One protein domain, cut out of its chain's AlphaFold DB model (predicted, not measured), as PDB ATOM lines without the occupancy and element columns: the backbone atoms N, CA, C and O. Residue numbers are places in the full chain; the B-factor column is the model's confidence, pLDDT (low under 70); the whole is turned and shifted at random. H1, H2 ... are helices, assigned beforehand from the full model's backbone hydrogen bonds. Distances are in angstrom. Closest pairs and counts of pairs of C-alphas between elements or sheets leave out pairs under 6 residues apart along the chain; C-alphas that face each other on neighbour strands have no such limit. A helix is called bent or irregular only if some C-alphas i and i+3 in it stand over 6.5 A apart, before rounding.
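Overview. This is residues 2 to 184 of the 413 residues of an uncharacterized protein of Galerina marginata (strain CBS 339.88) (UniProt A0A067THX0). The core is a bundle of three helices, the long H7 with H4 and H5 beside it, running up and down, each against the one before it in the chain. H3 and H6 cap the end where H7 begins, H2 packs on H4 and H5, H8 folds back from the other end of H7, and H11 crosses H5 and H7 with H12 beside H7. The printed part has 183 residues with twelve named helices, H1 to H12 in chain order, and no named strand: all helix. It is compact, with a radius of gyration of the C-alphas of 17.1 A and spans of 50 by 38 by 31 A.

Along the chain. H7, residues 92 to 118, is the longest at 36.8 A, from C-alpha 92 at (41.055, 14.642, -5.970) to C-alpha 118 at (11.015, 2.645, -23.573). It has a kink of 45 degrees near residue 99 and is irregular, with C-alphas 95 and 98 7.9 A apart. H5, residues 58 to 77, measures 28.8 A, H2, residues 15 to 28, 19.9 A, H11, residues 162 to 172, 16.2 A, and H4, residues 44 to 54, 16.1 A. The shorter ones are H1, residues 2 to 5, H3, 33 to 40, H6, 79 to 86, H8, 123 to 130, H9, 133 to 136, H10, 141 to 149, and H12, 175 to 181, which is irregular, with C-alphas 177 and 180 9.1 A apart.

Arrangement. H7 is the hub, touching seven helices. For each pair of helices below with two residues named, the C-alphas of those two residues are the closest C-alphas of the two helices, and the distance is the one between them. H5 touches it at Ala 61 and Val 111, 5.5 A, opposite ways at a shallow tilt of 13 degrees; H4 touches it at Val 45 and Ala 103, 4.5 A. H4 and H5 form a helical hairpin, Leu 51 and Asp 64 at 6.3 A. H2 touches H5 at Asn 23 and Leu 71, 6.5 A. H3 touches H6 at Thr 33 and Tyr 85, 6.3 A. H11 is about perpendicular to H7, 74 degrees, with Cys 108 and Ile 168 at 5.9 A. H12 touches H7 with Asp 105 and His 177 at 6.8 A, and H8 touches it with His 116 and Gly 123 at 4.7 A. H10 only just touches H8 and H9 only just touches H11, with 3 pairs within 8 A each; H1 touches no helix. O i to N i+4 pairs are within hydrogen-bond range throughout H2, H3, H4, H5, H6, H8 and H10, in 21 of 23 in H7, 5 of 7 in H11 and 0 of 3 in H12, which has 1 of 4 O i to N i+3 pairs; H1 and H9 are too short.

Size, cuts and confidence. The farthest C-alphas, of Gly 87 and Lys 121, are 52.4 A apart. The printed part has no cut. The link from H10 to H11, residues 150 to 161, is long. The mean pLDDT of the printed part is 84.8; it is under 70 at residues 2 to 16, 55, 138 to 141 and 154 to 163.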
ATOM      1  N   ARG A   2      28.580  11.847   3.758       64.19
ATOM      2  CA  ARG A   2      28.951  10.646   4.547       64.19
ATOM      3  C   ARG A   2      27.789   9.704   4.870       64.19
ATOM      4  O   ARG A   2      27.863   8.537   4.535       64.19
ATOM      5  N   GLU A   3      26.697  10.224   5.425       65.50
ATOM      6  CA  GLU A   3      25.536   9.404   5.817       65.50
ATOM      7  C   GLU A   3      24.930   8.610   4.650       65.50
ATOM      8  O   GLU A   3      24.601   7.445   4.801       65.50
ATOM      9  N   HIS A   4      24.868   9.206   3.459       62.38
ATOM     10  CA  HIS A   4      24.366   8.527   2.260       62.38
ATOM     11  C   HIS A   4      25.454   7.738   1.511       62.38
ATOM     12  O   HIS A   4      25.145   6.970   0.606       62.38
ATOM     13  N   SER A   5      26.724   7.903   1.886       58.16
ATOM     14  CA  SER A   5      27.840   7.076   1.419       58.16
ATOM     15  C   SER A   5      28.021   5.819   2.270       58.16
ATOM     16  O   SER A   5      28.594   4.841   1.795       58.16
ATOM     17  N   ASP A   6      27.492   5.791   3.490       58.62
ATOM     18  CA  ASP A   6      27.468   4.613   4.355       58.62
ATOM     19  C   ASP A   6      26.195   3.790   4.066       58.62
ATOM     20  O   ASP A   6      25.200   4.320   3.581       58.62
ATOM     21  N   ASP A   7      26.236   2.458   4.178       57.69
ATOM     22  CA  ASP A   7      25.185   1.515   3.710       57.69
ATOM     23  C   ASP A   7      23.872   1.552   4.517       57.69
ATOM     24  O   ASP A   7      23.200   0.537   4.708       57.69
ATOM     25  N   THR A   8      23.486   2.712   5.030       60.91
ATOM     26  CA  THR A   8      22.179   2.893   5.649       60.91
ATOM     27  C   THR A   8      21.109   2.912   4.565       60.91
ATOM     28  O   THR A   8      21.033   3.855   3.782       60.91
ATOM     29  N   GLU A   9      20.303   1.845   4.520       59.62
ATOM     30  CA  GLU A   9      19.066   1.781   3.735       59.62
ATOM     31  C   GLU A   9      18.265   3.064   3.964       59.62
ATOM     32  O   GLU A   9      17.951   3.390   5.110       59.62
ATOM     33  N   ASP A  10      17.962   3.794   2.887       60.41
ATOM     34  CA  ASP A  10      17.095   4.964   2.950       60.41
ATOM     35  C   ASP A  10      15.642   4.496   3.123       60.41
ATOM     36  O   ASP A  10      15.027   4.020   2.165       60.41
ATOM     37  N   PRO A  11      15.059   4.600   4.328       57.16
ATOM     38  CA  PRO A  11      13.732   4.063   4.597       57.16
ATOM     39  C   PRO A  11      12.614   4.946   4.031       57.16
ATOM     40  O   PRO A  11      11.446   4.560   4.111       57.16
ATOM     41  N   TYR A  12      12.939   6.144   3.535       59.62
ATOM     42  CA  TYR A  12      11.957   7.184   3.237       59.62
ATOM     43  C   TYR A  12      11.820   7.511   1.753       59.62
ATOM     44  O   TYR A  12      11.018   8.388   1.432       59.62
ATOM     45  N   ASP A  13      12.566   6.838   0.868       63.56
ATOM     46  CA  ASP A  13      12.576   7.135  -0.576       63.56
ATOM     47  C   ASP A  13      12.875   8.630  -0.850       63.56
ATOM     48  O   ASP A  13      12.449   9.237  -1.830       63.56
ATOM     49  N   CYS A  14      13.576   9.269   0.094       66.50
ATOM     50  CA  CYS A  14      13.941  10.685   0.050       66.50
ATOM     51  C   CYS A  14      15.327  10.881  -0.576       66.50
ATOM     52  O   CYS A  14      15.747  12.015  -0.811       66.50
ATOM     53  N   GLY A  15      16.034   9.787  -0.852       68.06
ATOM     54  CA  GLY A  15      17.413   9.725  -1.298       68.06
ATOM     55  C   GLY A  15      17.625  10.515  -2.569       68.06
ATOM     56  O   GLY A  15      18.542  11.326  -2.608       68.06
ATOM     57  N   ASN A  16      16.726  10.396  -3.548       68.88
ATOM     58  CA  ASN A  16      16.816  11.173  -4.783       68.88
ATOM     59  C   ASN A  16      16.689  12.679  -4.523       68.88
ATOM     60  O   ASN A  16      17.535  13.450  -4.967       68.88
ATOM     61  N   ALA A  17      15.701  13.120  -3.738       71.56
ATOM     62  CA  ALA A  17      15.541  14.540  -3.414       71.56
ATOM     63  C   ALA A  17      16.759  15.098  -2.656       71.56
ATOM     64  O   ALA A  17      17.239  16.195  -2.955       71.56
ATOM     65  N   ILE A  18      17.296  14.319  -1.715       71.50
ATOM     66  CA  ILE A  18      18.488  14.684  -0.947       71.50
ATOM     67  C   ILE A  18      19.721  14.729  -1.852       71.50
ATOM     68  O   ILE A  18      20.493  15.679  -1.772       71.50
ATOM     69  N   ILE A  19      19.894  13.758  -2.745       72.38
ATOM     70  CA  ILE A  19      20.991  13.710  -3.716       72.38
ATOM     71  C   ILE A  19      20.944  14.924  -4.651       72.38
ATOM     72  O   ILE A  19      21.963  15.591  -4.854       72.38
ATOM     73  N   ILE A  20      19.768  15.258  -5.182       73.69
ATOM     74  CA  ILE A  20      19.574  16.407  -6.077       73.69
ATOM     75  C   ILE A  20      19.903  17.716  -5.355       73.69
ATOM     76  O   ILE A  20      20.575  18.596  -5.911       73.69
ATOM     77  N   TRP A  21      19.449  17.841  -4.109       79.00
ATOM     78  CA  TRP A  21      19.713  19.018  -3.296       79.00
ATOM     79  C   TRP A  21      21.193  19.128  -2.934       79.00
ATOM     80  O   TRP A  21      21.791  20.180  -3.137       79.00
ATOM     81  N   LEU A  22      21.811  18.032  -2.491       74.62
ATOM     82  CA  LEU A  22      23.234  17.974  -2.170       74.62
ATOM     83  C   LEU A  22      24.091  18.348  -3.374       74.62
ATOM     84  O   LEU A  22      25.027  19.122  -3.217       74.62
ATOM     85  N   ASN A  23      23.752  17.869  -4.570       78.06
ATOM     86  CA  ASN A  23      24.466  18.260  -5.779       78.06
ATOM     87  C   ASN A  23      24.359  19.773  -6.023       78.06
ATOM     88  O   ASN A  23      25.367  20.445  -6.208       78.06
ATOM     89  N   SER A  24      23.152  20.339  -5.931       80.81
ATOM     90  CA  SER A  24      22.946  21.787  -6.091       80.81
ATOM     91  C   SER A  24      23.735  22.600  -5.055       80.81
ATOM     92  O   SER A  24      24.427  23.547  -5.418       80.81
ATOM     93  N   VAL A  25      23.718  22.181  -3.787       82.56
ATOM     94  CA  VAL A  25      24.489  22.822  -2.710       82.56
ATOM     95  C   VAL A  25      25.990  22.724  -2.967       82.56
ATOM     96  O   VAL A  25      26.701  23.706  -2.779       82.56
ATOM     97  N   MET A  26      26.490  21.570  -3.416       81.50
ATOM     98  CA  MET A  26      27.911  21.395  -3.731       81.50
ATOM     99  C   MET A  26      28.352  22.292  -4.883       81.50
ATOM    100  O   MET A  26      29.393  22.935  -4.781       81.50
ATOM    101  N   LEU A  27      27.546  22.391  -5.943       82.56
ATOM    102  CA  LEU A  27      27.849  23.232  -7.101       82.56
ATOM    103  C   LEU A  27      27.948  24.726  -6.753       82.56
ATOM    104  O   LEU A  27      28.654  25.462  -7.443       82.56
ATOM    105  N   GLU A  28      27.277  25.165  -5.687       86.06
ATOM    106  CA  GLU A  28      27.304  26.545  -5.185       86.06
ATOM    107  C   GLU A  28      28.301  26.758  -4.033       86.06
ATOM    108  O   GLU A  28      28.620  27.899  -3.682       86.06
ATOM    109  N   ALA A  29      28.814  25.681  -3.436       85.50
ATOM    110  CA  ALA A  29      29.697  25.757  -2.286       85.50
ATOM    111  C   ALA A  29      31.088  26.287  -2.663       85.50
ATOM    112  O   ALA A  29      31.684  25.922  -3.677       85.50
ATOM    113  N   SER A  30      31.645  27.123  -1.784       89.62
ATOM    114  CA  SER A  30      33.062  27.490  -1.848       89.62
ATOM    115  C   SER A  30      33.933  26.333  -1.334       89.62
ATOM    116  O   SER A  30      33.546  25.685  -0.359       89.62
ATOM    117  N   PRO A  31      35.117  26.086  -1.921       89.81
ATOM    118  CA  PRO A  31      35.994  25.001  -1.496       89.81
ATOM    119  C   PRO A  31      36.658  25.343  -0.162       89.81
ATOM    120  O   PRO A  31      37.693  26.004  -0.120       89.81
ATOM    121  N   THR A  32      36.062  24.919   0.949       93.12
ATOM    122  CA  THR A  32      36.727  24.971   2.258       93.12
ATOM    123  C   THR A  32      37.600  23.738   2.454       93.12
ATOM    124  O   THR A  32      37.399  22.706   1.813       93.12
ATOM    125  N   THR A  33      38.571  23.813   3.363       92.25
ATOM    126  CA  THR A  33      39.425  22.666   3.699       92.25
ATOM    127  C   THR A  33      38.601  21.466   4.174       92.25
ATOM    128  O   THR A  33      38.878  20.342   3.768       92.25
ATOM    129  N   GLU A  34      37.566  21.692   4.986       92.50
ATOM    130  CA  GLU A  34      36.678  20.643   5.493       92.50
ATOM    131  C   GLU A  34      35.874  19.987   4.369       92.50
ATOM    132  O   GLU A  34      35.823  18.761   4.296       92.50
ATOM    133  N   LEU A  35      35.305  20.786   3.459       90.25
ATOM    134  CA  LEU A  35      34.553  20.264   2.321       90.25
ATOM    135  C   LEU A  35      35.454  19.438   1.396       90.25
ATOM    136  O   LEU A  35      35.063  18.358   0.967       90.25
ATOM    137  N   LEU A  36      36.671  19.914   1.121       92.31
ATOM    138  CA  LEU A  36      37.631  19.182   0.294       92.31
ATOM    139  C   LEU A  36      38.057  17.862   0.944       92.31
ATOM    140  O   LEU A  36      38.227  16.879   0.231       92.31
ATOM    141  N   LEU A  37      38.209  17.815   2.271       92.38
ATOM    142  CA  LEU A  37      38.466  16.563   2.991       92.38
ATOM    143  C   LEU A  37      37.291  15.590   2.849       92.38
ATOM    144  O   LEU A  37      37.514  14.426   2.526       92.38
ATOM    145  N   ASP A  38      36.054  16.067   3.006       89.75
ATOM    146  CA  ASP A  38      34.855  15.249   2.790       89.75
ATOM    147  C   ASP A  38      34.754  14.742   1.344       89.75
ATOM    148  O   ASP A  38      34.266  13.637   1.108       89.75
ATOM    149  N   CYS A  39      35.258  15.505   0.369       91.38
ATOM    150  CA  CYS A  39      35.327  15.059  -1.014       91.38
ATOM    151  C   CYS A  39      36.222  13.827  -1.193       91.38
ATOM    152  O   CYS A  39      35.922  13.048  -2.085       91.38
ATOM    153  N   PHE A  40      37.266  13.585  -0.389       92.06
ATOM    154  CA  PHE A  40      38.060  12.344  -0.493       92.06
ATOM    155  C   PHE A  40      37.289  11.105  -0.024       92.06
ATOM    156  O   PHE A  40      37.524  10.014  -0.542       92.06
ATOM    157  N   ASP A  41      36.355  11.274   0.908       90.38
ATOM    158  CA  ASP A  41      35.503  10.189   1.405       90.38
ATOM    159  C   ASP A  41      34.281   9.939   0.498       90.38
ATOM    160  O   ASP A  41      33.529   8.993   0.724       90.38
ATOM    161  N   PHE A  42      34.048  10.783  -0.513       90.25
ATOM    162  CA  PHE A  42      32.932  10.635  -1.446       90.25
ATOM    163  C   PHE A  42      33.101   9.390  -2.328       90.25
ATOM    164  O   PHE A  42      34.170   9.176  -2.891       90.25
ATOM    165  N   ASP A  43      32.041   8.602  -2.512       91.88
ATOM    166  CA  ASP A  43      32.027   7.451  -3.421       91.88
ATOM    167  C   ASP A  43      31.155   7.742  -4.662       91.88
ATOM    168  O   ASP A  43      29.927   7.607  -4.605       91.88
ATOM    169  N   PRO A  44      31.767   8.113  -5.810       92.44
ATOM    170  CA  PRO A  44      31.038   8.339  -7.056       92.44
ATOM    171  C   PRO A  44      30.216   7.139  -7.534       92.44
ATOM    172  O   PRO A  44      29.152   7.321  -8.123       92.44
ATOM    173  N   VAL A  45      30.703   5.915  -7.308       93.94
ATOM    174  CA  VAL A  45      30.075   4.685  -7.813       93.94
ATOM    175  C   VAL A  45      28.803   4.403  -7.034       93.94
ATOM    176  O   VAL A  45      27.753   4.127  -7.621       93.94
ATOM    177  N   LYS A  46      28.877   4.520  -5.706       89.44
ATOM    178  CA  LYS A  46      27.700   4.408  -4.849       89.44
ATOM    179  C   LYS A  46      26.681   5.498  -5.161       89.44
ATOM    180  O   LYS A  46      25.500   5.194  -5.290       89.44
ATOM    181  N   TRP A  47      27.137   6.733  -5.358       87.44
ATOM    182  CA  TRP A  47      26.264   7.846  -5.725       87.44
ATOM    183  C   TRP A  47      25.508   7.588  -7.033       87.44
ATOM    184  O   TRP A  47      24.287   7.711  -7.070       87.44
ATOM    185  N   ALA A  48      26.210   7.158  -8.087       90.50
ATOM    186  CA  ALA A  48      25.582   6.767  -9.350       90.50
ATOM    187  C   ALA A  48      24.592   5.607  -9.162       90.50
ATOM    188  O   ALA A  48      23.494   5.639  -9.703       90.50
ATOM    189  N   SER A  49      24.942   4.611  -8.346       89.75
ATOM    190  CA  SER A  49      24.061   3.471  -8.067       89.75
ATOM    191  C   SER A  49      22.762   3.892  -7.372       89.75
ATOM    192  O   SER A  49      21.705   3.357  -7.697       89.75
ATOM    193  N   MET A  50      22.822   4.850  -6.440       86.00
ATOM    194  CA  MET A  50      21.632   5.382  -5.765       86.00
ATOM    195  C   MET A  50      20.718   6.140  -6.732       86.00
ATOM    196  O   MET A  50      19.520   5.880  -6.739       86.00
ATOM    197  N   LEU A  51      21.290   7.005  -7.580       85.00
ATOM    198  CA  LEU A  51      20.553   7.714  -8.636       85.00
ATOM    199  C   LEU A  51      19.793   6.728  -9.542       85.00
ATOM    200  O   LEU A  51      18.592   6.845  -9.764       85.00
ATOM    201  N   ILE A  52      20.483   5.676  -9.989       87.88
ATOM    202  CA  ILE A  52      19.911   4.654 -10.873       87.88
ATOM    203  C   ILE A  52      18.765   3.878 -10.203       87.88
ATOM    204  O   ILE A  52      17.777   3.557 -10.862       87.88
ATOM    205  N   GLN A  53      18.874   3.557  -8.909       83.69
ATOM    206  CA  GLN A  53      17.864   2.754  -8.204       83.69
ATOM    207  C   GLN A  53      16.501   3.448  -8.084       83.69
ATOM    208  O   GLN A  53      15.486   2.752  -8.025       83.69
ATOM    209  N   GLY A  54      16.472   4.782  -8.056       70.06
ATOM    210  CA  GLY A  54      15.238   5.556  -7.914       70.06
ATOM    211  C   GLY A  54      14.523   5.887  -9.227       70.06
ATOM    212  O   GLY A  54      13.395   6.375  -9.186       70.06
ATOM    213  N   ASN A  55      15.130   5.612 -10.387       67.00
ATOM    214  CA  ASN A  55      14.595   6.071 -11.670       67.00
ATOM    215  C   ASN A  55      13.772   5.018 -12.397       67.00
ATOM    216  O   ASN A  55      14.214   3.895 -12.647       67.00
ATOM    217  N   ALA A  56      12.569   5.421 -12.802       71.69
ATOM    218  CA  ALA A  56      11.678   4.576 -13.583       71.69
ATOM    219  C   ALA A  56      11.642   4.948 -15.070       71.69
ATOM    220  O   ALA A  56      11.321   4.062 -15.871       71.69
ATOM    221  N   ASP A  57      11.955   6.203 -15.421       87.69
ATOM    222  CA  ASP A  57      11.809   6.718 -16.781       87.69
ATOM    223  C   ASP A  57      13.075   7.357 -17.383       87.69
ATOM    224  O   ASP A  57      14.075   7.631 -16.710       87.69
ATOM    225  N   LEU A  58      13.043   7.543 -18.705       85.25
ATOM    226  CA  LEU A  58      14.150   8.070 -19.498       85.25
ATOM    227  C   LEU A  58      14.510   9.512 -19.137       85.25
ATOM    228  O   LEU A  58      15.679   9.894 -19.227       85.25
ATOM    229  N   GLN A  59      13.524  10.324 -18.755       85.44
ATOM    230  CA  GLN A  59      13.753  11.720 -18.410       85.44
ATOM    231  C   GLN A  59      14.551  11.821 -17.109       85.44
ATOM    232  O   GLN A  59      15.539  12.562 -17.067       85.44
ATOM    233  N   ASP A  60      14.171  11.042 -16.101       84.94
ATOM    234  CA  ASP A  60      14.882  10.969 -14.829       84.94
ATOM    235  C   ASP A  60      16.305  10.424 -15.030       84.94
ATOM    236  O   ASP A  60      17.273  11.016 -14.548       84.94
ATOM    237  N   ALA A  61      16.475   9.388 -15.863       86.31
ATOM    238  CA  ALA A  61      17.799   8.851 -16.193       86.31
ATOM    239  C   ALA A  61      18.735   9.909 -16.818       86.31
ATOM    240  O   ALA A  61      19.907  10.007 -16.446       86.31
ATOM    241  N   PHE A  62      18.235  10.739 -17.742       84.12
ATOM    242  CA  PHE A  62      19.019  11.837 -18.327       84.12
ATOM    243  C   PHE A  62      19.301  12.973 -17.351       84.12
ATOM    244  O   PHE A  62      20.366  13.608 -17.412       84.12
ATOM    245  N   PHE A  63      18.345  13.268 -16.479       83.50
ATOM    246  CA  PHE A  63      18.519  14.272 -15.448       83.50
ATOM    247  C   PHE A  63      19.645  13.863 -14.493       83.50
ATOM    248  O   PHE A  63      20.596  14.624 -14.301       83.50
ATOM    249  N   ASP A  64      19.615  12.627 -14.010       84.94
ATOM    250  CA  ASP A  64      20.628  12.079 -13.110       84.94
ATOM    251  C   ASP A  64      22.001  11.958 -13.759       84.94
ATOM    252  O   ASP A  64      23.018  12.298 -13.150       84.94
ATOM    253  N   TYR A  65      22.032  11.578 -15.035       86.56
ATOM    254  CA  TYR A  65      23.230  11.634 -15.860       86.56
ATOM    255  C   TYR A  65      23.874  13.024 -15.864       86.56
ATOM    256  O   TYR A  65      25.069  13.178 -15.591       86.56
ATOM    257  N   THR A  66      23.070  14.051 -16.139       83.81
ATOM    258  CA  THR A  66      23.538  15.440 -16.183       83.81
ATOM    259  C   THR A  66      24.064  15.873 -14.818       83.81
ATOM    260  O   THR A  66      25.152  16.439 -14.716       83.81
ATOM    261  N   LYS A  67      23.335  15.530 -13.753       84.38
ATOM    262  CA  LYS A  67      23.717  15.819 -12.371       84.38
ATOM    263  C   LYS A  67      25.038  15.164 -11.979       84.38
ATOM    264  O   LYS A  67      25.875  15.832 -11.370       84.38
ATOM    265  N   MET A  68      25.256  13.905 -12.346       88.19
ATOM    266  CA  MET A  68      26.517  13.214 -12.074       88.19
ATOM    267  C   MET A  68      27.690  13.921 -12.764       88.19
ATOM    268  O   MET A  68      28.730  14.151 -12.147       88.19
ATOM    269  N   LEU A  69      27.518  14.333 -14.020       86.50
ATOM    270  CA  LEU A  69      28.586  15.003 -14.757       86.50
ATOM    271  C   LEU A  69      28.876  16.417 -14.278       86.50
ATOM    272  O   LEU A  69      30.045  16.798 -14.231       86.50
ATOM    273  N   ASP A  70      27.857  17.178 -13.889       85.44
ATOM    274  CA  ASP A  70      28.057  18.478 -13.249       85.44
ATOM    275  C   ASP A  70      28.884  18.327 -11.969       85.44
ATOM    276  O   ASP A  70      29.858  19.058 -11.772       85.44
ATOM    277  N   LEU A  71      28.560  17.321 -11.149       88.19
ATOM    278  CA  LEU A  71      29.305  17.021  -9.932       88.19
ATOM    279  C   LEU A  71      30.755  16.631 -10.244       88.19
ATOM    280  O   LEU A  71      31.684  17.195  -9.670       88.19
ATOM    281  N   ARG A  72      30.977  15.730 -11.207       90.75
ATOM    282  CA  ARG A  72      32.323  15.349 -11.658       90.75
ATOM    283  C   ARG A  72      33.130  16.561 -12.131       90.75
ATOM    284  O   ARG A  72      34.292  16.706 -11.753       90.75
ATOM    285  N   ASN A  73      32.532  17.424 -12.950       89.00
ATOM    286  CA  ASN A  73      33.182  18.635 -13.452       89.00
ATOM    287  C   ASN A  73      33.535  19.579 -12.298       89.00
ATOM    288  O   ASN A  73      34.622  20.151 -12.285       89.00
ATOM    289  N   TRP A  74      32.658  19.708 -11.303       90.00
ATOM    290  CA  TRP A  74      32.943  20.491 -10.107       90.00
ATOM    291  C   TRP A  74      34.118  19.921  -9.304       90.00
ATOM    292  O   TRP A  74      35.007  20.678  -8.927       90.00
ATOM    293  N   PHE A  75      34.207  18.599  -9.117       91.81
ATOM    294  CA  PHE A  75      35.378  17.977  -8.480       91.81
ATOM    295  C   PHE A  75      36.672  18.318  -9.230       91.81
ATOM    296  O   PHE A  75      37.679  18.659  -8.611       91.81
ATOM    297  N   GLN A  76      36.635  18.285 -10.565       91.25
ATOM    298  CA  GLN A  76      37.787  18.637 -11.396       91.25
ATOM    299  C   GLN A  76      38.199  20.105 -11.238       91.25
ATOM    300  O   GLN A  76      39.396  20.395 -11.222       91.25
ATOM    301  N   THR A  77      37.243  21.031 -11.097       92.56
ATOM    302  CA  THR A  77      37.558  22.453 -10.874       92.56
ATOM    303  C   THR A  77      38.102  22.728  -9.472       92.56
ATOM    304  O   THR A  77      38.829  23.706  -9.298       92.56
ATOM    305  N   GLN A  78      37.832  21.853  -8.494       93.75
ATOM    306  CA  GLN A  78      38.378  21.974  -7.137       93.75
ATOM    307  C   GLN A  78      39.821  21.466  -6.983       93.75
ATOM    308  O   GLN A  78      40.437  21.701  -5.943       93.75
ATOM    309  N   GLU A  79      40.395  20.811  -7.998       96.06
ATOM    310  CA  GLU A  79      41.727  20.193  -7.914       96.06
ATOM    311  C   GLU A  79      42.818  21.179  -7.467       96.06
ATOM    312  O   GLU A  79      43.635  20.853  -6.609       96.06
ATOM    313  N   ALA A  80      42.819  22.404  -8.000       96.62
ATOM    314  CA  ALA A  80      43.816  23.409  -7.627       96.62
ATOM    315  C   ALA A  80      43.748  23.759  -6.128       96.62
ATOM    316  O   ALA A  80      44.783  23.830  -5.467       96.62
ATOM    317  N   TYR A  81      42.535  23.898  -5.579       96.62
ATOM    318  CA  TYR A  81      42.322  24.179  -4.157       96.62
ATOM    319  C   TYR A  81      42.689  22.988  -3.272       96.62
ATOM    320  O   TYR A  81      43.252  23.180  -2.197       96.62
ATOM    321  N   ALA A  82      42.424  21.757  -3.722       96.25
ATOM    322  CA  ALA A  82      42.853  20.555  -3.011       96.25
ATOM    323  C   ALA A  82      44.381  20.515  -2.866       96.25
ATOM    324  O   ALA A  82      44.894  20.346  -1.758       96.25
ATOM    325  N   LEU A  83      45.113  20.771  -3.954       96.62
ATOM    326  CA  LEU A  83      46.576  20.797  -3.935       96.62
ATOM    327  C   LEU A  83      47.135  21.955  -3.091       96.62
ATOM    328  O   LEU A  83      48.162  21.783  -2.431       96.62
ATOM    329  N   GLU A  84      46.469  23.114  -3.089       96.88
ATOM    330  CA  GLU A  84      46.858  24.277  -2.284       96.88
ATOM    331  C   GLU A  84      46.624  24.050  -0.782       96.88
ATOM    332  O   GLU A  84      47.537  24.249   0.022       96.88
ATOM    333  N   TYR A  85      45.420  23.623  -0.392       96.56
ATOM    334  CA  TYR A  85      45.019  23.537   1.015       96.56
ATOM    335  C   TYR A  85      45.444  22.235   1.696       96.56
ATOM    336  O   TYR A  85      45.734  22.243   2.893       96.56
ATOM    337  N   LEU A  86      45.481  21.118   0.965       96.50
ATOM    338  CA  LEU A  86      45.769  19.785   1.514       96.50
ATOM    339  C   LEU A  86      47.168  19.274   1.136       96.50
ATOM    340  O   LEU A  86      47.664  18.313   1.730       96.50
ATOM    341  N   GLY A  87      47.827  19.947   0.191       96.50
ATOM    342  CA  GLY A  87      49.182  19.657  -0.258       96.50
ATOM    343  C   GLY A  87      49.248  18.839  -1.556       96.50
ATOM    344  O   GLY A  87      48.278  18.210  -1.974       96.50
ATOM    345  N   PRO A  88      50.432  18.781  -2.193       95.25
ATOM    346  CA  PRO A  88      50.596  18.291  -3.566       95.25
ATOM    347  C   PRO A  88      50.361  16.785  -3.746       95.25
ATOM    348  O   PRO A  88      50.286  16.302  -4.872       95.25
ATOM    349  N   THR A  89      50.293  16.022  -2.655       95.69
ATOM    350  CA  THR A  89      50.017  14.578  -2.691       95.69
ATOM    351  C   THR A  89      48.527  14.256  -2.605       95.69
ATOM    352  O   THR A  89      48.163  13.097  -2.778       95.69
ATOM    353  N   GLN A  90      47.679  15.246  -2.316       95.25
ATOM    354  CA  GLN A  90      46.237  15.086  -2.135       95.25
ATOM    355  C   GLN A  90      45.504  15.582  -3.384       95.25
ATOM    356  O   GLN A  90      44.924  16.663  -3.402       95.25
ATOM    357  N   SER A  91      45.564  14.782  -4.449       96.88
ATOM    358  CA  SER A  91      44.865  15.049  -5.712       96.88
ATOM    359  C   SER A  91      43.492  14.376  -5.708       96.88
ATOM    360  O   SER A  91      43.412  13.146  -5.625       96.88
ATOM    361  N   LEU A  92      42.420  15.163  -5.838       94.50
ATOM    362  CA  LEU A  92      41.055  14.642  -5.970       94.50
ATOM    363  C   LEU A  92      40.901  13.882  -7.289       94.50
ATOM    364  O   LEU A  92      40.308  12.804  -7.323       94.50
ATOM    365  N   ASN A  93      41.484  14.414  -8.365       94.25
ATOM    366  CA  ASN A  93      41.463  13.779  -9.678       94.25
ATOM    367  C   ASN A  93      42.132  12.404  -9.661       94.25
ATOM    368  O   ASN A  93      41.567  11.447 -10.184       94.25
ATOM    369  N   ALA A  94      43.318  12.285  -9.055       95.44
ATOM    370  CA  ALA A  94      44.000  11.000  -8.962       95.44
ATOM    371  C   ALA A  94      43.206  10.015  -8.094       95.44
ATOM    372  O   ALA A  94      43.005   8.870  -8.506       95.44
ATOM    373  N   HIS A  95      42.726  10.481  -6.936       96.06
ATOM    374  CA  HIS A  95      41.999   9.670  -5.959       96.06
ATOM    375  C   HIS A  95      40.699   9.089  -6.526       96.06
ATOM    376  O   HIS A  95      40.457   7.892  -6.390       96.06
ATOM    377  N   HIS A  96      39.917   9.895  -7.251       94.75
ATOM    378  CA  HIS A  96      38.609   9.481  -7.773       94.75
ATOM    379  C   HIS A  96      38.587   9.070  -9.241       94.75
ATOM    380  O   HIS A  96      37.533   8.671  -9.724       94.75
ATOM    381  N   SER A  97      39.706   9.156  -9.970       93.75
ATOM    382  CA  SER A  97      39.764   8.901 -11.424       93.75
ATOM    383  C   SER A  97      39.008   7.639 -11.853       93.75
ATOM    384  O   SER A  97      38.094   7.714 -12.673       93.75
ATOM    385  N   ARG A  98      39.349   6.499 -11.244       95.62
ATOM    386  CA  ARG A  98      38.725   5.205 -11.529       95.62
ATOM    387  C   ARG A  98      37.266   5.143 -11.080       95.62
ATOM    388  O   ARG A  98      36.439   4.577 -11.783       95.62
ATOM    389  N   SER A  99      36.939   5.713  -9.923       95.62
ATOM    390  CA  SER A  99      35.563   5.715  -9.412       95.62
ATOM    391  C   SER A  99      34.638   6.544 -10.305       95.62
ATOM    392  O   SER A  99      33.524   6.122 -10.584       95.62
ATOM    393  N   TRP A 100      35.112   7.684 -10.815       94.56
ATOM    394  CA  TRP A 100      34.368   8.508 -11.769       94.56
ATOM    395  C   TRP A 100      34.175   7.833 -13.121       94.56
ATOM    396  O   TRP A 100      33.133   8.027 -13.737       94.56
ATOM    397  N   GLU A 101      35.163   7.075 -13.594       93.62
ATOM    398  CA  GLU A 101      35.040   6.266 -14.810       93.62
ATOM    399  C   GLU A 101      33.927   5.225 -14.645       93.62
ATOM    400  O   GLU A 101      32.948   5.268 -15.381       93.62
ATOM    401  N   VAL A 102      33.992   4.410 -13.586       95.44
ATOM    402  CA  VAL A 102      32.964   3.399 -13.287       95.44
ATOM    403  C   VAL A 102      31.584   4.035 -13.086       95.44
ATOM    404  O   VAL A 102      30.595   3.542 -13.617       95.44
ATOM    405  N   ALA A 103      31.499   5.147 -12.354       94.44
ATOM    406  CA  ALA A 103      30.245   5.871 -12.154       94.44
ATOM    407  C   ALA A 103      29.673   6.423 -13.471       94.44
ATOM    408  O   ALA A 103      28.460   6.391 -13.671       94.44
ATOM    409  N   SER A 104      30.539   6.906 -14.371       92.62
ATOM    410  CA  SER A 104      30.148   7.374 -15.707       92.62
ATOM    411  C   SER A 104      29.603   6.238 -16.558       92.62
ATOM    412  O   SER A 104      28.563   6.416 -17.188       92.62
ATOM    413  N   ASP A 105      30.257   5.079 -16.541       94.50
ATOM    414  CA  ASP A 105      29.804   3.915 -17.300       94.50
ATOM    415  C   ASP A 105      28.448   3.422 -16.790       94.50
ATOM    416  O   ASP A 105      27.538   3.245 -17.592       94.50
ATOM    417  N   LEU A 106      28.267   3.313 -15.467       94.50
ATOM    418  CA  LEU A 106      26.996   2.896 -14.860       94.50
ATOM    419  C   LEU A 106      25.824   3.784 -15.289       94.50
ATOM    420  O   LEU A 106      24.766   3.283 -15.665       94.50
ATOM    421  N   ILE A 107      26.000   5.106 -15.246       91.75
ATOM    422  CA  ILE A 107      24.914   6.023 -15.602       91.75
ATOM    423  C   ILE A 107      24.685   6.079 -17.121       91.75
ATOM    424  O   ILE A 107      23.547   6.225 -17.561       91.75
ATOM    425  N   CYS A 108      25.735   5.919 -17.939       93.56
ATOM    426  CA  CYS A 108      25.586   5.798 -19.393       93.56
ATOM    427  C   CYS A 108      24.840   4.513 -19.761       93.56
ATOM    428  O   CYS A 108      23.949   4.545 -20.611       93.56
ATOM    429  N   GLU A 109      25.189   3.397 -19.116       94.62
ATOM    430  CA  GLU A 109      24.504   2.119 -19.264       94.62
ATOM    431  C   GLU A 109      23.027   2.272 -18.913       94.62
ATOM    432  O   GLU A 109      22.180   1.868 -19.705       94.62
ATOM    433  N   GLU A 110      22.710   2.928 -17.793       94.06
ATOM    434  CA  GLU A 110      21.329   3.159 -17.380       94.06
ATOM    435  C   GLU A 110      20.536   3.968 -18.406       94.06
ATOM    436  O   GLU A 110      19.438   3.568 -18.797       94.06
ATOM    437  N   VAL A 111      21.105   5.071 -18.895       91.50
ATOM    438  CA  VAL A 111      20.488   5.899 -19.936       91.50
ATOM    439  C   VAL A 111      20.205   5.073 -21.193       91.50
ATOM    440  O   VAL A 111      19.095   5.111 -21.725       91.50
ATOM    441  N   CYS A 112      21.180   4.291 -21.661       93.19
ATOM    442  CA  CYS A 112      21.019   3.461 -22.856       93.19
ATOM    443  C   CYS A 112      19.996   2.340 -22.629       93.19
ATOM    444  O   CYS A 112      19.145   2.076 -23.478       93.19
ATOM    445  N   ARG A 113      20.032   1.703 -21.460       94.19
ATOM    446  CA  ARG A 113      19.096   0.654 -21.057       94.19
ATOM    447  C   ARG A 113      17.665   1.157 -21.045       94.19
ATOM    448  O   ARG A 113      16.796   0.509 -21.630       94.19
ATOM    449  N   THR A 114      17.431   2.304 -20.427       93.12
ATOM    450  CA  THR A 114      16.105   2.911 -20.326       93.12
ATOM    451  C   THR A 114      15.624   3.409 -21.685       93.12
ATOM    452  O   THR A 114      14.488   3.120 -22.059       93.12
ATOM    453  N   LEU A 115      16.509   3.994 -22.501       91.75
ATOM    454  CA  LEU A 115      16.204   4.373 -23.885       91.75
ATOM    455  C   LEU A 115      15.727   3.171 -24.714       91.75
ATOM    456  O   LEU A 115      14.686   3.239 -25.360       91.75
ATOM    457  N   HIS A 116      16.450   2.050 -24.675       92.31
ATOM    458  CA  HIS A 116      16.061   0.832 -25.393       92.31
ATOM    459  C   HIS A 116      14.780   0.198 -24.834       92.31
ATOM    460  O   HIS A 116      13.993  -0.371 -25.590       92.31
ATOM    461  N   LYS A 117      14.566   0.265 -23.517       93.06
ATOM    462  CA  LYS A 117      13.381  -0.294 -22.856       93.06
ATOM    463  C   LYS A 117      12.111   0.467 -23.233       93.06
ATOM    464  O   LYS A 117      11.093  -0.164 -23.507       93.06
ATOM    465  N   GLU A 118      12.161   1.795 -23.234       92.12
ATOM    466  CA  GLU A 118      11.015   2.645 -23.573       92.12
ATOM    467  C   GLU A 118      10.783   2.743 -25.079       92.12
ATOM    468  O   GLU A 118       9.640   2.787 -25.535       92.12
ATOM    469  N   HIS A 119      11.864   2.716 -25.856       90.81
ATOM    470  CA  HIS A 119      11.839   2.893 -27.300       90.81
ATOM    471  C   HIS A 119      12.567   1.742 -28.010       90.81
ATOM    472  O   HIS A 119      13.604   1.954 -28.633       90.81
ATOM    473  N   PRO A 120      12.033   0.508 -27.995       89.00
ATOM    474  CA  PRO A 120      12.738  -0.659 -28.538       89.00
ATOM    475  C   PRO A 120      13.016  -0.574 -30.045       89.00
ATOM    476  O   PRO A 120      13.947  -1.209 -30.526       89.00
ATOM    477  N   LYS A 121      12.220   0.199 -30.797       84.38
ATOM    478  CA  LYS A 121      12.419   0.405 -32.241       84.38
ATOM    479  C   LYS A 121      13.392   1.544 -32.548       84.38
ATOM    480  O   LYS A 121      14.249   1.402 -33.412       84.38
ATOM    481  N   SER A 122      13.239   2.683 -31.874       89.38
ATOM    482  CA  SER A 122      13.979   3.912 -32.186       89.38
ATOM    483  C   SER A 122      15.179   4.166 -31.275       89.38
ATOM    484  O   SER A 122      16.034   4.971 -31.631       89.38
ATOM    485  N   GLY A 123      15.305   3.457 -30.153       90.94
ATOM    486  CA  GLY A 123      16.380   3.629 -29.177       90.94
ATOM    487  C   GLY A 123      17.767   3.409 -29.774       90.94
ATOM    488  O   GLY A 123      18.655   4.227 -29.555       90.94
ATOM    489  N   GLU A 124      17.933   2.394 -30.628       92.94
ATOM    490  CA  GLU A 124      19.184   2.161 -31.368       92.94
ATOM    491  C   GLU A 124      19.526   3.318 -32.316       92.94
ATOM    492  O   GLU A 124      20.678   3.750 -32.391       92.94
ATOM    493  N   ASN A 125      18.523   3.850 -33.021       93.25
ATOM    494  CA  ASN A 125      18.703   4.981 -33.928       93.25
ATOM    495  C   ASN A 125      19.067   6.251 -33.156       93.25
ATOM    496  O   ASN A 125      19.954   6.981 -33.589       93.25
ATOM    497  N   VAL A 126      18.443   6.490 -31.999       92.50
ATOM    498  CA  VAL A 126      18.761   7.628 -31.126       92.50
ATOM    499  C   VAL A 126      20.161   7.488 -30.535       92.50
ATOM    500  O   VAL A 126      20.939   8.432 -30.626       92.50
ATOM    501  N   ALA A 127      20.528   6.318 -30.004       93.88
ATOM    502  CA  ALA A 127      21.878   6.063 -29.499       93.88
ATOM    503  C   ALA A 127      22.930   6.296 -30.596       93.88
ATOM    504  O   ALA A 127      23.899   7.028 -30.401       93.88
ATOM    505  N   THR A 128      22.686   5.767 -31.796       95.88
ATOM    506  CA  THR A 128      23.554   6.000 -32.958       95.88
ATOM    507  C   THR A 128      23.605   7.481 -33.325       95.88
ATOM    508  O   THR A 128      24.687   8.007 -33.577       95.88
ATOM    509  N   ALA A 129      22.476   8.192 -33.301       93.94
ATOM    510  CA  ALA A 129      22.421   9.608 -33.648       93.94
ATOM    511  C   ALA A 129      23.171  10.497 -32.641       93.94
ATOM    512  O   ALA A 129      23.837  11.457 -33.029       93.94
ATOM    513  N   ILE A 130      23.147  10.144 -31.352       92.69
ATOM    514  CA  ILE A 130      23.922  10.832 -30.310       92.69
ATOM    515  C   ILE A 130      25.423  10.788 -30.621       92.69
ATOM    516  O   ILE A 130      26.154  11.700 -30.241       92.69
ATOM    517  N   THR A 131      25.912   9.789 -31.360       94.88
ATOM    518  CA  THR A 131      27.328   9.736 -31.738       94.88
ATOM    519  C   THR A 131      27.752  10.842 -32.706       94.88
ATOM    520  O   THR A 131      28.950  11.022 -32.879       94.88
ATOM    521  N   HIS A 132      26.853  11.606 -33.330       94.00
ATOM    522  CA  HIS A 132      27.264  12.695 -34.217       94.00
ATOM    523  C   HIS A 132      27.958  13.818 -33.432       94.00
ATOM    524  O   HIS A 132      27.381  14.311 -32.464       94.00
ATOM    525  N   PRO A 133      29.172  14.266 -33.811       90.25
ATOM    526  CA  PRO A 133      29.930  15.247 -33.025       90.25
ATOM    527  C   PRO A 133      29.156  16.555 -32.823       90.25
ATOM    528  O   PRO A 133      29.067  17.053 -31.705       90.25
ATOM    529  N   GLU A 134      28.497  17.038 -33.874       87.62
ATOM    530  CA  GLU A 134      27.720  18.283 -33.844       87.62
ATOM    531  C   GLU A 134      26.352  18.128 -33.173       87.62
ATOM    532  O   GLU A 134      25.671  19.124 -32.939       87.62
ATOM    533  N   ILE A 135      25.941  16.908 -32.779       83.50
ATOM    534  CA  ILE A 135      24.725  16.758 -31.965       83.50
ATOM    535  C   ILE A 135      24.859  17.571 -30.681       83.50
ATOM    536  O   ILE A 135      23.852  17.984 -30.127       83.50
ATOM    537  N   ALA A 136      26.090  17.801 -30.203       73.12
ATOM    538  CA  ALA A 136      26.368  18.621 -29.041       73.12
ATOM    539  C   ALA A 136      26.033  20.107 -29.275       73.12
ATOM    540  O   ALA A 136      25.644  20.776 -28.320       73.12
ATOM    541  N   ASP A 137      26.085  20.588 -30.512       72.00
ATOM    542  CA  ASP A 137      25.940  22.004 -30.867       72.00
ATOM    543  C   ASP A 137      24.544  22.361 -31.384       72.00
ATOM    544  O   ASP A 137      24.156  23.531 -31.395       72.00
ATOM    545  N   ILE A 138      23.733  21.361 -31.740       67.44
ATOM    546  CA  ILE A 138      22.347  21.572 -32.162       67.44
ATOM    547  C   ILE A 138      21.541  22.096 -30.963       67.44
ATOM    548  O   ILE A 138      21.186  21.352 -30.055       67.44
ATOM    549  N   LEU A 139      21.224  23.395 -30.962       53.59
ATOM    550  CA  LEU A 139      20.541  24.112 -29.870       53.59
ATOM    551  C   LEU A 139      19.162  23.533 -29.474       53.59
ATOM    552  O   LEU A 139      18.636  23.898 -28.430       53.59
ATOM    553  N   ASN A 140      18.599  22.602 -30.257       64.69
ATOM    554  CA  ASN A 140      17.296  21.964 -30.034       64.69
ATOM    555  C   ASN A 140      17.350  20.424 -30.153       64.69
ATOM    556  O   ASN A 140      16.487  19.811 -30.782       64.69
ATOM    557  N   LYS A 141      18.362  19.776 -29.558       65.50
ATOM    558  CA  LYS A 141      18.552  18.300 -29.599       65.50
ATOM    559  C   LYS A 141      17.296  17.526 -29.211       65.50
ATOM    560  O   LYS A 141      16.971  16.502 -29.800       65.50
ATOM    561  N   GLY A 142      16.577  18.052 -28.220       72.88
ATOM    562  CA  GLY A 142      15.349  17.439 -27.741       72.88
ATOM    563  C   GLY A 142      14.248  17.390 -28.788       72.88
ATOM    564  O   GLY A 142      13.591  16.371 -28.984       72.88
ATOM    565  N   GLU A 143      14.094  18.501 -29.502       83.25
ATOM    566  CA  GLU A 143      13.079  18.658 -30.532       83.25
ATOM    567  C   GLU A 143      13.393  17.794 -31.756       83.25
ATOM    568  O   GLU A 143      12.479  17.217 -32.342       83.25
ATOM    569  N   ILE A 144      14.670  17.672 -32.141       86.06
ATOM    570  CA  ILE A 144      15.018  16.888 -33.326       86.06
ATOM    571  C   ILE A 144      14.801  15.392 -33.109       86.06
ATOM    572  O   ILE A 144      14.296  14.718 -34.004       86.06
ATOM    573  N   PHE A 145      15.098  14.875 -31.914       87.81
ATOM    574  CA  PHE A 145      14.853  13.466 -31.614       87.81
ATOM    575  C   PHE A 145      13.363  13.128 -31.541       87.81
ATOM    576  O   PHE A 145      12.951  12.084 -32.050       87.81
ATOM    577  N   ASP A 146      12.538  14.036 -31.018       88.19
ATOM    578  CA  ASP A 146      11.084  13.866 -31.034       88.19
ATOM    579  C   ASP A 146      10.534  13.899 -32.469       88.19
ATOM    580  O   ASP A 146       9.725  13.059 -32.863       88.19
ATOM    581  N   ARG A 147      11.030  14.816 -33.306       89.38
ATOM    582  CA  ARG A 147      10.595  14.938 -34.705       89.38
ATOM    583  C   ARG A 147      11.012  13.748 -35.570       89.38
ATOM    584  O   ARG A 147      10.181  13.215 -36.299       89.38
ATOM    585  N   VAL A 148      12.280  13.336 -35.497       89.25
ATOM    586  CA  VAL A 148      12.874  12.332 -36.402       89.25
ATOM    587  C   VAL A 148      12.653  10.898 -35.917       89.25
ATOM    588  O   VAL A 148      12.540   9.990 -36.742       89.25
ATOM    589  N   PHE A 149      12.609  10.687 -34.598       90.19
ATOM    590  CA  PHE A 149      12.579   9.352 -33.990       90.19
ATOM    591  C   PHE A 149      11.391   9.120 -33.047       90.19
ATOM    592  O   PHE A 149      11.286   8.025 -32.491       90.19
ATOM    593  N   ARG A 150      10.519  10.123 -32.838       89.44
ATOM    594  CA  ARG A 150       9.401  10.080 -31.869       89.44
ATOM    595  C   ARG A 150       9.847   9.781 -30.437       89.44
ATOM    596  O   ARG A 150       9.077   9.261 -29.631       89.44
ATOM    597  N   VAL A 151      11.097  10.112 -30.119       86.69
ATOM    598  CA  VAL A 151      11.663   9.966 -28.777       86.69
ATOM    599  C   VAL A 151      11.702  11.337 -28.132       86.69
ATOM    600  O   VAL A 151      12.485  12.202 -28.526       86.69
ATOM    601  N   LYS A 152      10.852  11.537 -27.125       84.38
ATOM    602  CA  LYS A 152      10.818  12.791 -26.377       84.38
ATOM    603  C   LYS A 152      12.062  12.891 -25.519       84.38
ATOM    604  O   LYS A 152      12.220  12.164 -24.546       84.38
ATOM    605  N   PHE A 153      12.937  13.810 -25.891       76.06
ATOM    606  CA  PHE A 153      14.244  13.933 -25.274       76.06
ATOM    607  C   PHE A 153      14.334  15.290 -24.575       76.06
ATOM    608  O   PHE A 153      14.722  16.298 -25.160       76.06
ATOM    609  N   TYR A 154      13.912  15.359 -23.313       69.12
ATOM    610  CA  TYR A 154      13.835  16.618 -22.566       69.12
ATOM    611  C   TYR A 154      15.195  17.048 -21.994       69.12
ATOM    612  O   TYR A 154      15.348  17.237 -20.793       69.12
ATOM    613  N   LEU A 155      16.186  17.303 -22.853       63.34
ATOM    614  CA  LEU A 155      17.430  17.996 -22.468       63.34
ATOM    615  C   LEU A 155      17.223  19.515 -22.297       63.34
ATOM    616  O   LEU A 155      18.108  20.315 -22.586       63.34
ATOM    617  N   TYR A 156      16.034  19.944 -21.874       54.09
ATOM    618  CA  TYR A 156      15.640  21.356 -21.892       54.09
ATOM    619  C   TYR A 156      16.309  22.202 -20.799       54.09
ATOM    620  O   TYR A 156      16.100  23.411 -20.727       54.09
ATOM    621  N   PHE A 157      17.116  21.591 -19.940       47.59
ATOM    622  CA  PHE A 157      17.561  22.215 -18.710       47.59
ATOM    623  C   PHE A 157      19.087  22.316 -18.679       47.59
ATOM    624  O   PHE A 157      19.794  21.319 -18.623       47.59
ATOM    625  N   TYR A 158      19.553  23.566 -18.655       51.84
ATOM    626  CA  TYR A 158      20.909  24.035 -18.351       51.84
ATOM    627  C   TYR A 158      21.888  24.159 -19.530       51.84
ATOM    628  O   TYR A 158      22.394  23.216 -20.122       51.84
ATOM    629  N   SER A 159      22.253  25.405 -19.812       45.38
ATOM    630  CA  SER A 159      23.197  25.858 -20.840       45.38
ATOM    631  C   SER A 159      24.662  25.422 -20.633       45.38
ATOM    632  O   SER A 159      25.546  25.906 -21.335       45.38
ATOM    633  N   LYS A 160      24.944  24.502 -19.699       55.72
ATOM    634  CA  LYS A 160      26.285  23.938 -19.436       55.72
ATOM    635  C   LYS A 160      26.451  22.479 -19.909       55.72
ATOM    636  O   LYS A 160      27.532  21.916 -19.788       55.72
ATOM    637  N   VAL A 161      25.416  21.900 -20.525       54.78
ATOM    638  CA  VAL A 161      25.241  20.463 -20.850       54.78
ATOM    639  C   VAL A 161      26.112  19.931 -22.012       54.78
ATOM    640  O   VAL A 161      26.000  18.770 -22.405       54.78
ATOM    641  N   PHE A 162      27.042  20.719 -22.562       60.12
ATOM    642  CA  PHE A 162      27.924  20.243 -23.642       60.12
ATOM    643  C   PHE A 162      28.839  19.089 -23.200       60.12
ATOM    644  O   PHE A 162      29.012  18.130 -23.948       60.12
ATOM    645  N   SER A 163      29.359  19.128 -21.965       64.69
ATOM    646  CA  SER A 163      30.200  18.050 -21.411       64.69
ATOM    647  C   SER A 163      29.427  16.738 -21.237       64.69
ATOM    648  O   SER A 163      30.000  15.658 -21.391       64.69
ATOM    649  N   GLY A 164      28.116  16.862 -21.000       75.00
ATOM    650  CA  GLY A 164      27.133  15.794 -20.916       75.00
ATOM    651  C   GLY A 164      27.215  14.839 -22.089       75.00
ATOM    652  O   GLY A 164      27.662  13.705 -21.976       75.00
ATOM    653  N   ILE A 165      26.806  15.307 -23.256       82.56
ATOM    654  CA  ILE A 165      26.689  14.455 -24.440       82.56
ATOM    655  C   ILE A 165      28.025  13.841 -24.863       82.56
ATOM    656  O   ILE A 165      28.051  12.692 -25.297       82.56
ATOM    657  N   THR A 166      29.141  14.546 -24.675       86.00
ATOM    658  CA  THR A 166      30.464  14.018 -25.029       86.00
ATOM    659  C   THR A 166      30.831  12.751 -24.252       86.00
ATOM    660  O   THR A 166      31.508  11.882 -24.802       86.00
ATOM    661  N   ALA A 167      30.407  12.610 -22.994       87.38
ATOM    662  CA  ALA A 167      30.677  11.395 -22.224       87.38
ATOM    663  C   ALA A 167      29.862  10.191 -22.740       87.38
ATOM    664  O   ALA A 167      30.469   9.160 -23.027       87.38
ATOM    665  N   ILE A 168      28.557  10.345 -23.010       90.31
ATOM    666  CA  ILE A 168      27.738   9.302 -23.664       90.31
ATOM    667  C   ILE A 168      28.303   8.952 -25.044       90.31
ATOM    668  O   ILE A 168      28.398   7.780 -25.392       90.31
ATOM    669  N   GLN A 169      28.723   9.943 -25.835       92.56
ATOM    670  CA  GLN A 169      29.342   9.703 -27.141       92.56
ATOM    671  C   GLN A 169      30.588   8.827 -27.047       92.56
ATOM    672  O   GLN A 169      30.782   7.946 -27.883       92.56
ATOM    673  N   LYS A 170      31.453   9.092 -26.060       93.25
ATOM    674  CA  LYS A 170      32.653   8.287 -25.818       93.25
ATOM    675  C   LYS A 170      32.276   6.874 -25.398       93.25
ATOM    676  O   LYS A 170      32.783   5.942 -26.009       93.25
ATOM    677  N   TYR A 171      31.350   6.743 -24.449       95.69
ATOM    678  CA  TYR A 171      30.835   5.457 -23.987       95.69
ATOM    679  C   TYR A 171      30.303   4.621 -25.156       95.69
ATOM    680  O   TYR A 171      30.820   3.546 -25.427       95.69
ATOM    681  N   LEU A 172      29.366   5.155 -25.946       96.25
ATOM    682  CA  LEU A 172      28.747   4.460 -27.085       96.25
ATOM    683  C   LEU A 172      29.738   4.035 -28.181       96.25
ATOM    684  O   LEU A 172      29.437   3.138 -28.967       96.25
ATOM    685  N   ARG A 173      30.905   4.681 -28.263       95.94
ATOM    686  CA  ARG A 173      31.974   4.359 -29.221       95.94
ATOM    687  C   ARG A 173      33.041   3.427 -28.643       95.94
ATOM    688  O   ARG A 173      33.952   3.051 -29.380       95.94
ATOM    689  N   ASP A 174      32.945   3.060 -27.369       97.38
ATOM    690  CA  ASP A 174      33.859   2.141 -26.705       97.38
ATOM    691  C   ASP A 174      33.229   0.735 -26.618       97.38
ATOM    692  O   ASP A 174      32.256   0.537 -25.889       97.38
ATOM    693  N   PRO A 175      33.746  -0.264 -27.357       96.50
ATOM    694  CA  PRO A 175      33.170  -1.606 -27.361       96.50
ATOM    695  C   PRO A 175      33.365  -2.363 -26.043       96.50
ATOM    696  O   PRO A 175      32.591  -3.278 -25.762       96.50
ATOM    697  N   GLU A 176      34.393  -2.033 -25.257       96.50
ATOM    698  CA  GLU A 176      34.656  -2.696 -23.979       96.50
ATOM    699  C   GLU A 176      33.688  -2.200 -22.906       96.50
ATOM    700  O   GLU A 176      33.178  -3.007 -22.129       96.50
ATOM    701  N   HIS A 177      33.392  -0.898 -22.909       94.94
ATOM    702  CA  HIS A 177      32.543  -0.269 -21.899       94.94
ATOM    703  C   HIS A 177      31.056  -0.341 -22.267       94.94
ATOM    704  O   HIS A 177      30.248  -0.762 -21.445       94.94
ATOM    705  N   ALA A 178      30.676  -0.011 -23.509       95.50
ATOM    706  CA  ALA A 178      29.264  -0.010 -23.899       95.50
ATOM    707  C   ALA A 178      28.668  -1.403 -24.107       95.50
ATOM    708  O   ALA A 178      27.442  -1.548 -24.119       95.50
ATOM    709  N   GLY A 179      29.499  -2.431 -24.296       95.62
ATOM    710  CA  GLY A 179      29.052  -3.811 -24.455       95.62
ATOM    711  C   GLY A 179      27.994  -3.955 -25.553       95.62
ATOM    712  O   GLY A 179      28.285  -3.799 -26.738       95.62
ATOM    713  N   MET A 180      26.750  -4.260 -25.169       94.06
ATOM    714  CA  MET A 180      25.646  -4.424 -26.127       94.06
ATOM    715  C   MET A 180      25.092  -3.110 -26.697       94.06
ATOM    716  O   MET A 180      24.375  -3.150 -27.690       94.06
ATOM    717  N   TYR A 181      25.430  -1.965 -26.097       95.44
ATOM    718  CA  TYR A 181      25.052  -0.629 -26.568       95.44
ATOM    719  C   TYR A 181      26.109  -0.000 -27.488       95.44
ATOM    720  O   TYR A 181      25.942   1.132 -27.938       95.44
ATOM    721  N   PHE A 182      27.209  -0.710 -27.759       97.25
ATOM    722  CA  PHE A 182      28.270  -0.232 -28.636       97.25
ATOM    723  C   PHE A 182      27.752   0.029 -30.056       97.25
ATOM    724  O   PHE A 182      27.261  -0.876 -30.739       97.25
ATOM    725  N   VAL A 183      27.941   1.261 -30.525       97.19
ATOM    726  CA  VAL A 183      27.506   1.711 -31.847       97.19
ATOM    727  C   VAL A 183      28.497   1.237 -32.908       97.19
ATOM    728  O   VAL A 183      29.550   1.834 -33.140       97.19
ATOM    729  N   ASN A 184      28.129   0.145 -33.575       97.06
ATOM    730  CA  ASN A 184      28.910  -0.476 -34.643       97.06
ATOM    731  C   ASN A 184      28.456  -0.039 -36.053       97.06
ATOM    732  O   ASN A 184      27.445   0.643 -36.227       97.06
TER     733      ASN A 184